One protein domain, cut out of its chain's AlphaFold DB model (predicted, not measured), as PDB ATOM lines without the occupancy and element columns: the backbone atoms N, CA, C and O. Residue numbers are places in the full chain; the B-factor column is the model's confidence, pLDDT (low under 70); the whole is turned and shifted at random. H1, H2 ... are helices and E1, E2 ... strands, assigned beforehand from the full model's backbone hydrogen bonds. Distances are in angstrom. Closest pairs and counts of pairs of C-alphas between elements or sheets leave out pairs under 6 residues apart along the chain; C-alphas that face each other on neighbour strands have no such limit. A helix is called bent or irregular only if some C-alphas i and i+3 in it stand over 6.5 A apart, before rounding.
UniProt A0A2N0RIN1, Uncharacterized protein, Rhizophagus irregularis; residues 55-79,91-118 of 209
ATOM      1  N   THR A  55     -10.598  -3.816 -35.112       87.50
ATOM      2  CA  THR A  55     -11.225  -4.864 -35.916       87.50
ATOM      3  C   THR A  55     -11.823  -5.987 -35.071       87.50
ATOM      4  O   THR A  55     -11.358  -6.284 -33.971       87.50
ATOM      5  N   PHE A  56     -12.866  -6.626 -35.599       88.31
ATOM      6  CA  PHE A  56     -13.558  -7.760 -34.992       88.31
ATOM      7  C   PHE A  56     -13.927  -8.794 -36.057       88.31
ATOM      8  O   PHE A  56     -14.240  -8.439 -37.189       88.31
ATOM      9  N   PHE A  57     -13.971 -10.067 -35.673       84.69
ATOM     10  CA  PHE A  57     -14.328 -11.170 -36.577       84.69
ATOM     11  C   PHE A  57     -15.830 -11.500 -36.589       84.69
ATOM     12  O   PHE A  57     -16.278 -12.346 -37.355       84.69
ATOM     13  N   SER A  58     -16.631 -10.868 -35.724       86.19
ATOM     14  CA  SER A  58     -18.085 -11.052 -35.700       86.19
ATOM     15  C   SER A  58     -18.810  -9.832 -35.141       86.19
ATOM     16  O   SER A  58     -18.277  -9.106 -34.297       86.19
ATOM     17  N   TRP A  59     -20.058  -9.621 -35.578       80.62
ATOM     18  CA  TRP A  59     -20.906  -8.554 -35.032       80.62
ATOM     19  C   TRP A  59     -21.181  -8.752 -33.546       80.62
ATOM     20  O   TRP A  59     -21.229  -7.767 -32.816       80.62
ATOM     21  N   LYS A  60     -21.314 -10.004 -33.087       85.44
ATOM     22  CA  LYS A  60     -21.511 -10.314 -31.667       85.44
ATOM     23  C   LYS A  60     -20.311  -9.854 -30.835       85.44
ATOM     24  O   LYS A  60     -20.497  -9.175 -29.829       85.44
ATOM     25  N   ALA A  61     -19.090 -10.144 -31.291       84.81
ATOM     26  CA  ALA A  61     -17.871  -9.690 -30.624       84.81
ATOM     27  C   ALA A  61     -17.733  -8.159 -30.651       84.81
ATOM     28  O   ALA A  61     -17.461  -7.553 -29.617       84.81
ATOM     29  N   ALA A  62     -17.979  -7.532 -31.807       85.81
ATOM     30  CA  ALA A  62     -17.930  -6.077 -31.946       85.81
ATOM     31  C   ALA A  62     -18.933  -5.388 -31.012       85.81
ATOM     32  O   ALA A  62     -18.575  -4.489 -30.254       85.81
ATOM     33  N   PHE A  63     -20.188  -5.835 -31.034       85.56
ATOM     34  CA  PHE A  63     -21.254  -5.244 -30.236       85.56
ATOM     35  C   PHE A  63     -21.026  -5.449 -28.739       85.56
ATOM     36  O   PHE A  63     -21.153  -4.492 -27.980       85.56
ATOM     37  N   SER A  64     -20.625  -6.653 -28.321       87.62
ATOM     38  CA  SER A  64     -20.294  -6.941 -26.920       87.62
ATOM     39  C   SER A  64     -19.163  -6.043 -26.413       87.62
ATOM     40  O   SER A  64     -19.307  -5.394 -25.378       87.62
ATOM     41  N   TYR A  65     -18.085  -5.897 -27.192       88.94
ATOM     42  CA  TYR A  65     -16.968  -5.026 -26.825       88.94
ATOM     43  C   TYR A  65     -17.384  -3.554 -26.711       88.94
ATOM     44  O   TYR A  65     -17.060  -2.890 -25.727       88.94
ATOM     45  N   ILE A  66     -18.131  -3.032 -27.691       87.31
ATOM     46  CA  ILE A  66     -18.611  -1.640 -27.665       87.31
ATOM     47  C   ILE A  66     -19.558  -1.426 -26.475       87.31
ATOM     48  O   ILE A  66     -19.498  -0.383 -25.827       87.31
ATOM     49  N   LYS A  67     -20.398  -2.416 -26.148       86.38
ATOM     50  CA  LYS A  67     -21.316  -2.371 -25.003       86.38
ATOM     51  C   LYS A  67     -20.559  -2.328 -23.678       86.38
ATOM     52  O   LYS A  67     -20.883  -1.500 -22.833       86.38
ATOM     53  N   GLN A  68     -19.536  -3.165 -23.515       86.69
ATOM     54  CA  GLN A  68     -18.669  -3.155 -22.334       86.69
ATOM     55  C   GLN A  68     -17.924  -1.829 -22.200       86.69
ATOM     56  O   GLN A  68     -17.892  -1.252 -21.116       86.69
ATOM     57  N   TRP A  69     -17.360  -1.317 -23.294       88.12
ATOM     58  CA  TRP A  69     -16.703  -0.014 -23.297       88.12
ATOM     59  C   TRP A  69     -17.661   1.104 -22.871       88.12
ATOM     60  O   TRP A  69     -17.345   1.850 -21.950       88.12
ATOM     61  N   ALA A  70     -18.852   1.181 -23.467       83.25
ATOM     62  CA  ALA A  70     -19.851   2.192 -23.123       83.25
ATOM     63  C   ALA A  70     -20.291   2.100 -21.653       83.25
ATOM     64  O   ALA A  70     -20.404   3.121 -20.977       83.25
ATOM     65  N   HIS A  71     -20.446   0.879 -21.132       82.06
ATOM     66  CA  HIS A  71     -20.748   0.651 -19.721       82.06
ATOM     67  C   HIS A  71     -19.647   1.199 -18.800       82.06
ATOM     68  O   HIS A  71     -19.957   1.869 -17.819       82.06
ATOM     69  N   HIS A  72     -18.368   0.993 -19.138       81.62
ATOM     70  CA  HIS A  72     -17.245   1.585 -18.393       81.62
ATOM     71  C   HIS A  72     -17.227   3.112 -18.463       81.62
ATOM     72  O   HIS A  72     -16.806   3.766 -17.514       81.62
ATOM     73  N   GLN A  73     -17.692   3.686 -19.573       79.38
ATOM     74  CA  GLN A  73     -17.865   5.130 -19.697       79.38
ATOM     75  C   GLN A  73     -19.137   5.640 -18.993       79.38
ATOM     76  O   GLN A  73     -19.321   6.844 -18.887       79.38
ATOM     77  N   GLY A  74     -20.017   4.764 -18.498       77.81
ATOM     78  CA  GLY A  74     -21.234   5.145 -17.781       77.81
ATOM     79  C   GLY A  74     -22.429   5.488 -18.671       77.81
ATOM     80  O   GLY A  74     -23.277   6.289 -18.277       77.81
ATOM     81  N   PHE A  75     -22.519   4.909 -19.871       78.62
ATOM     82  CA  PHE A  75     -23.695   5.059 -20.728       78.62
ATOM     83  C   PHE A  75     -24.086   3.781 -21.469       78.62
ATOM     84  O   PHE A  75     -23.328   2.824 -21.610       78.62
ATOM     85  N   PHE A  76     -25.316   3.783 -21.983       75.38
ATOM     86  CA  PHE A  76     -25.869   2.681 -22.758       75.38
ATOM     87  C   PHE A  76     -25.831   2.976 -24.252       75.38
ATOM     88  O   PHE A  76     -26.173   4.072 -24.698       75.38
ATOM     89  N   ILE A  77     -25.495   1.955 -25.036       77.50
ATOM     90  CA  ILE A  77     -25.617   1.993 -26.492       77.50
ATOM     91  C   ILE A  77     -26.954   1.399 -26.925       77.50
ATOM     92  O   ILE A  77     -27.432   0.412 -26.367       77.50
ATOM     93  N   ARG A  78     -27.542   1.980 -27.970       70.06
ATOM     94  CA  ARG A  78     -28.636   1.367 -28.726       70.06
ATOM     95  C   ARG A  78     -28.194   1.209 -30.168       70.06
ATOM     96  O   ARG A  78     -27.581   2.118 -30.729       70.06
ATOM     97  N   LYS A  79     -28.516   0.066 -30.768       72.19
ATOM     98  CA  LYS A  79     -28.329  -0.135 -32.203       72.19
ATOM     99  C   LYS A  79     -29.297   0.796 -32.938       72.19
ATOM    100  O   LYS A  79     -30.485   0.806 -32.649       72.19
ATOM    101  N   LYS A  91     -27.406  12.022 -30.932       56.31
ATOM    102  CA  LYS A  91     -27.047  10.603 -30.757       56.31
ATOM    103  C   LYS A  91     -25.576  10.374 -31.092       56.31
ATOM    104  O   LYS A  91     -25.109  10.818 -32.142       56.31
ATOM    105  N   GLN A  92     -24.881   9.636 -30.232       64.56
ATOM    106  CA  GLN A  92     -23.525   9.170 -30.507       64.56
ATOM    107  C   GLN A  92     -23.565   8.125 -31.614       64.56
ATOM    108  O   GLN A  92     -24.396   7.218 -31.592       64.56
ATOM    109  N   THR A  93     -22.710   8.290 -32.618       66.56
ATOM    110  CA  THR A  93     -22.705   7.420 -33.796       66.56
ATOM    111  C   THR A  93     -21.365   6.710 -33.865       66.56
ATOM    112  O   THR A  93     -20.346   7.333 -34.159       66.56
ATOM    113  N   ILE A  94     -21.383   5.404 -33.596       70.75
ATOM    114  CA  ILE A  94     -20.280   4.502 -33.917       70.75
ATOM    115  C   ILE A  94     -20.664   3.818 -35.220       70.75
ATOM    116  O   ILE A  94     -21.687   3.134 -35.286       70.75
ATOM    117  N   VAL A  95     -19.876   4.049 -36.264       70.94
ATOM    118  CA  VAL A  95     -20.079   3.392 -37.555       70.94
ATOM    119  C   VAL A  95     -19.053   2.283 -37.670       70.94
ATOM    120  O   VAL A  95     -17.855   2.515 -37.509       70.94
ATOM    121  N   CYS A  96     -19.541   1.083 -37.959       73.00
ATOM    122  CA  CYS A  96     -18.698  -0.049 -38.291       73.00
ATOM    123  C   CYS A  96     -18.877  -0.391 -39.768       73.00
ATOM    124  O   CYS A  96     -19.984  -0.287 -40.305       73.00
ATOM    125  N   ARG A  97     -17.795  -0.809 -40.422       68.00
ATOM    126  CA  ARG A  97     -17.812  -1.308 -41.794       68.00
ATOM    127  C   ARG A  97     -17.390  -2.766 -41.804       68.00
ATOM    128  O   ARG A  97     -16.483  -3.149 -41.076       68.00
ATOM    129  N   TRP A  98     -18.063  -3.557 -42.626       64.38
ATOM    130  CA  TRP A  98     -17.659  -4.921 -42.927       64.38
ATOM    131  C   TRP A  98     -16.874  -4.916 -44.239       64.38
ATOM    132  O   TRP A  98     -17.444  -4.599 -45.281       64.38
ATOM    133  N   GLU A  99     -15.595  -5.273 -44.189       70.00
ATOM    134  CA  GLU A  99     -14.713  -5.477 -45.348       70.00
ATOM    135  C   GLU A  99     -13.881  -6.743 -45.090       70.00
ATOM    136  O   GLU A  99     -13.467  -6.987 -43.961       70.00
ATOM    137  N   ASP A 100     -13.682  -7.589 -46.104       73.56
ATOM    138  CA  ASP A 100     -12.794  -8.766 -46.040       73.56
ATOM    139  C   ASP A 100     -13.012  -9.708 -44.833       73.56
ATOM    140  O   ASP A 100     -12.066 -10.200 -44.223       73.56
ATOM    141  N   ASN A 101     -14.278  -9.980 -44.481       78.94
ATOM    142  CA  ASN A 101     -14.685 -10.785 -43.309       78.94
ATOM    143  C   ASN A 101     -14.255 -10.215 -41.948       78.94
ATOM    144  O   ASN A 101     -14.254 -10.921 -40.937       78.94
ATOM    145  N   VAL A 102     -13.936  -8.928 -41.908       80.31
ATOM    146  CA  VAL A 102     -13.545  -8.207 -40.707       80.31
ATOM    147  C   VAL A 102     -14.443  -6.981 -40.543       80.31
ATOM    148  O   VAL A 102     -14.770  -6.266 -41.487       80.31
ATOM    149  N   ILE A 103     -14.872  -6.734 -39.310       82.94
ATOM    150  CA  ILE A 103     -15.654  -5.556 -38.941       82.94
ATOM    151  C   ILE A 103     -14.704  -4.540 -38.336       82.94
ATOM    152  O   ILE A 103     -14.141  -4.794 -37.274       82.94
ATOM    153  N   SER A 104     -14.548  -3.388 -38.973       82.44
ATOM    154  CA  SER A 104     -13.715  -2.292 -38.485       82.44
ATOM    155  C   SER A 104     -14.566  -1.125 -37.997       82.44
ATOM    156  O   SER A 104     -15.611  -0.807 -38.570       82.44
ATOM    157  N   ILE A 105     -14.124  -0.458 -36.932       82.31
ATOM    158  CA  ILE A 105     -14.713   0.816 -36.502       82.31
ATOM    159  C   ILE A 105     -14.189   1.904 -37.432       82.31
ATOM    160  O   ILE A 105     -13.004   2.222 -37.406       82.31
ATOM    161  N   THR A 106     -15.058   2.491 -38.247       77.38
ATOM    162  CA  THR A 106     -14.672   3.538 -39.205       77.38
ATOM    163  C   THR A 106     -14.890   4.937 -38.660       77.38
ATOM    164  O   THR A 106     -14.269   5.889 -39.127       77.38
ATOM    165  N   THR A 107     -15.784   5.100 -37.686       75.88
ATOM    166  CA  THR A 107     -16.091   6.411 -37.117       75.88
ATOM    167  C   THR A 107     -16.482   6.283 -35.653       75.88
ATOM    168  O   THR A 107     -17.315   5.445 -35.309       75.88
ATOM    169  N   LEU A 108     -15.899   7.143 -34.816       78.31
ATOM    170  CA  LEU A 108     -16.177   7.251 -33.388       78.31
ATOM    171  C   LEU A 108     -16.407   8.725 -33.033       78.31
ATOM    172  O   LEU A 108     -15.458   9.500 -32.961       78.31
ATOM    173  N   PHE A 109     -17.665   9.108 -32.811       70.38
ATOM    174  CA  PHE A 109     -18.018  10.419 -32.258       70.38
ATOM    175  C   PHE A 109     -18.319  10.279 -30.765       70.38
ATOM    176  O   PHE A 109     -19.412   9.845 -30.399       70.38
ATOM    177  N   ASN A 110     -17.343  10.638 -29.928       72.56
ATOM    178  CA  ASN A 110     -17.393  10.476 -28.471       72.56
ATOM    179  C   ASN A 110     -17.550  11.813 -27.722       72.56
ATOM    180  O   ASN A 110     -16.875  12.070 -26.730       72.56
ATOM    181  N   GLU A 111     -18.414  12.691 -28.228       68.62
ATOM    182  CA  GLU A 111     -18.787  13.930 -27.541       68.62
ATOM    183  C   GLU A 111     -20.159  13.757 -26.883       68.62
ATOM    184  O   GLU A 111     -21.076  13.163 -27.463       68.62
ATOM    185  N   HIS A 112     -20.293  14.261 -25.656       64.81
ATOM    186  CA  HIS A 112     -21.523  14.211 -24.870       64.81
ATOM    187  C   HIS A 112     -22.017  15.634 -24.616       64.81
ATOM    188  O   HIS A 112     -21.260  16.491 -24.169       64.81
ATOM    189  N   PHE A 113     -23.299  15.882 -24.891       61.62
ATOM    190  CA  PHE A 113     -23.923  17.190 -24.705       61.62
ATOM    191  C   PHE A 113     -25.101  17.091 -23.730       61.62
ATOM    192  O   PHE A 113     -25.940  16.197 -23.836       61.62
ATOM    193  N   GLY A 114     -25.195  18.054 -22.809       64.75
ATOM    194  CA  GLY A 114     -26.364  18.260 -21.946       64.75
ATOM    195  C   GLY A 114     -26.387  17.491 -20.620       64.75
ATOM    196  O   GLY A 114     -27.251  17.780 -19.801       64.75
ATOM    197  N   HIS A 115     -25.469  16.551 -20.384       65.94
ATOM    198  CA  HIS A 115     -25.267  15.900 -19.082       65.94
ATOM    199  C   HIS A 115     -23.871  15.273 -19.006       65.94
ATOM    200  O   HIS A 115     -23.297  14.908 -20.033       65.94
ATOM    201  N   ASN A 116     -23.343  15.146 -17.788       70.50
ATOM    202  CA  ASN A 116     -22.135  14.370 -17.544       70.50
ATOM    203  C   ASN A 116     -22.471  12.879 -17.554       70.50
ATOM    204  O   ASN A 116     -23.561  12.472 -17.149       70.50
ATOM    205  N   LEU A 117     -21.513  12.080 -18.008       75.19
ATOM    206  CA  LEU A 117     -21.576  10.637 -17.875       75.19
ATOM    207  C   LEU A 117     -21.432  10.239 -16.410       75.19
ATOM    208  O   LEU A 117     -20.513  10.698 -15.733       75.19
ATOM    209  N   ASP A 118     -22.338   9.387 -15.939       74.25
ATOM    210  CA  ASP A 118     -22.335   8.879 -14.573       74.25
ATOM    211  C   ASP A 118     -22.480   7.350 -14.588       74.25
ATOM    212  O   ASP A 118     -23.572   6.836 -14.855       74.25
TER     213      ASP A 118
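AT A GLANCE: This is residues 55 to 79 and 91 to 118 of the 209 residues of an uncharacterized protein of Rhizophagus irregularis (UniProt A0A2N0RIN1). One helix, H1, lies lengthwise over a two-stranded hairpin, E1 and E2, in a loosely built pair of layers that come nearest each other through the first half of the helix. The tail after E2, residues 109 to 118, runs on past the open end of the hairpin and then folds back toward the last turn of H1, adding to the length of the whole. The printed part has 53 residues, with the named elements H1, E1 and E2 in that order along the chain; the sheet, order E1 - E2, is antiparallel, and the class is mixed, helices and strands. It is only just loose, close to compact, with a radius of gyration of the C-alphas of 12.1 A and spans of 39 by 17 by 15 A.

IN THESE COORDINATES: H1 is residues 59 to 73, 20.8 A from first to last C-alpha, beginning at C-alpha 59 (-20.906, -8.554, -35.032). E1 is residues 94 to 99, 16.2 A long. E2 is residues 102 to 108, 17.3 A long, ending at C-alpha 108 (-16.177, 7.251, -33.388).

HOW THE PARTS SIT: Residues 55 to 56 make a short antiparallel pairing with residues 103 to 104 of E2. In H1, every O i to N i+4 pair is within hydrogen-bond range. H1 and E2 have 2 pairs of C-alphas within 8 A, the closest being those of Trp 59 and Ile 103, 7.2 A apart. H1 and E1 are near each other, with 5 pairs of C-alphas within 10 A. E1 and E2 form a hairpin with a tight link, antiparallel at 151 degrees; N 97 and O 104 are 2.9 A apart and N 95 and O 107 3.1 A, both within hydrogen-bond range.

THE WHOLE: The two C-alphas farthest apart, those of Asp 100 and Gly 114, are 38.7 A apart. Residues 80 to 90 are not printed, and C-alphas 79 and 91 are 10.9 A apart across the cut, which lies in the link from H1 to E1. The mean pLDDT of the printed part is 76.9; residues 91 to 93, 97 to 98 and 111 to 115 are under 70.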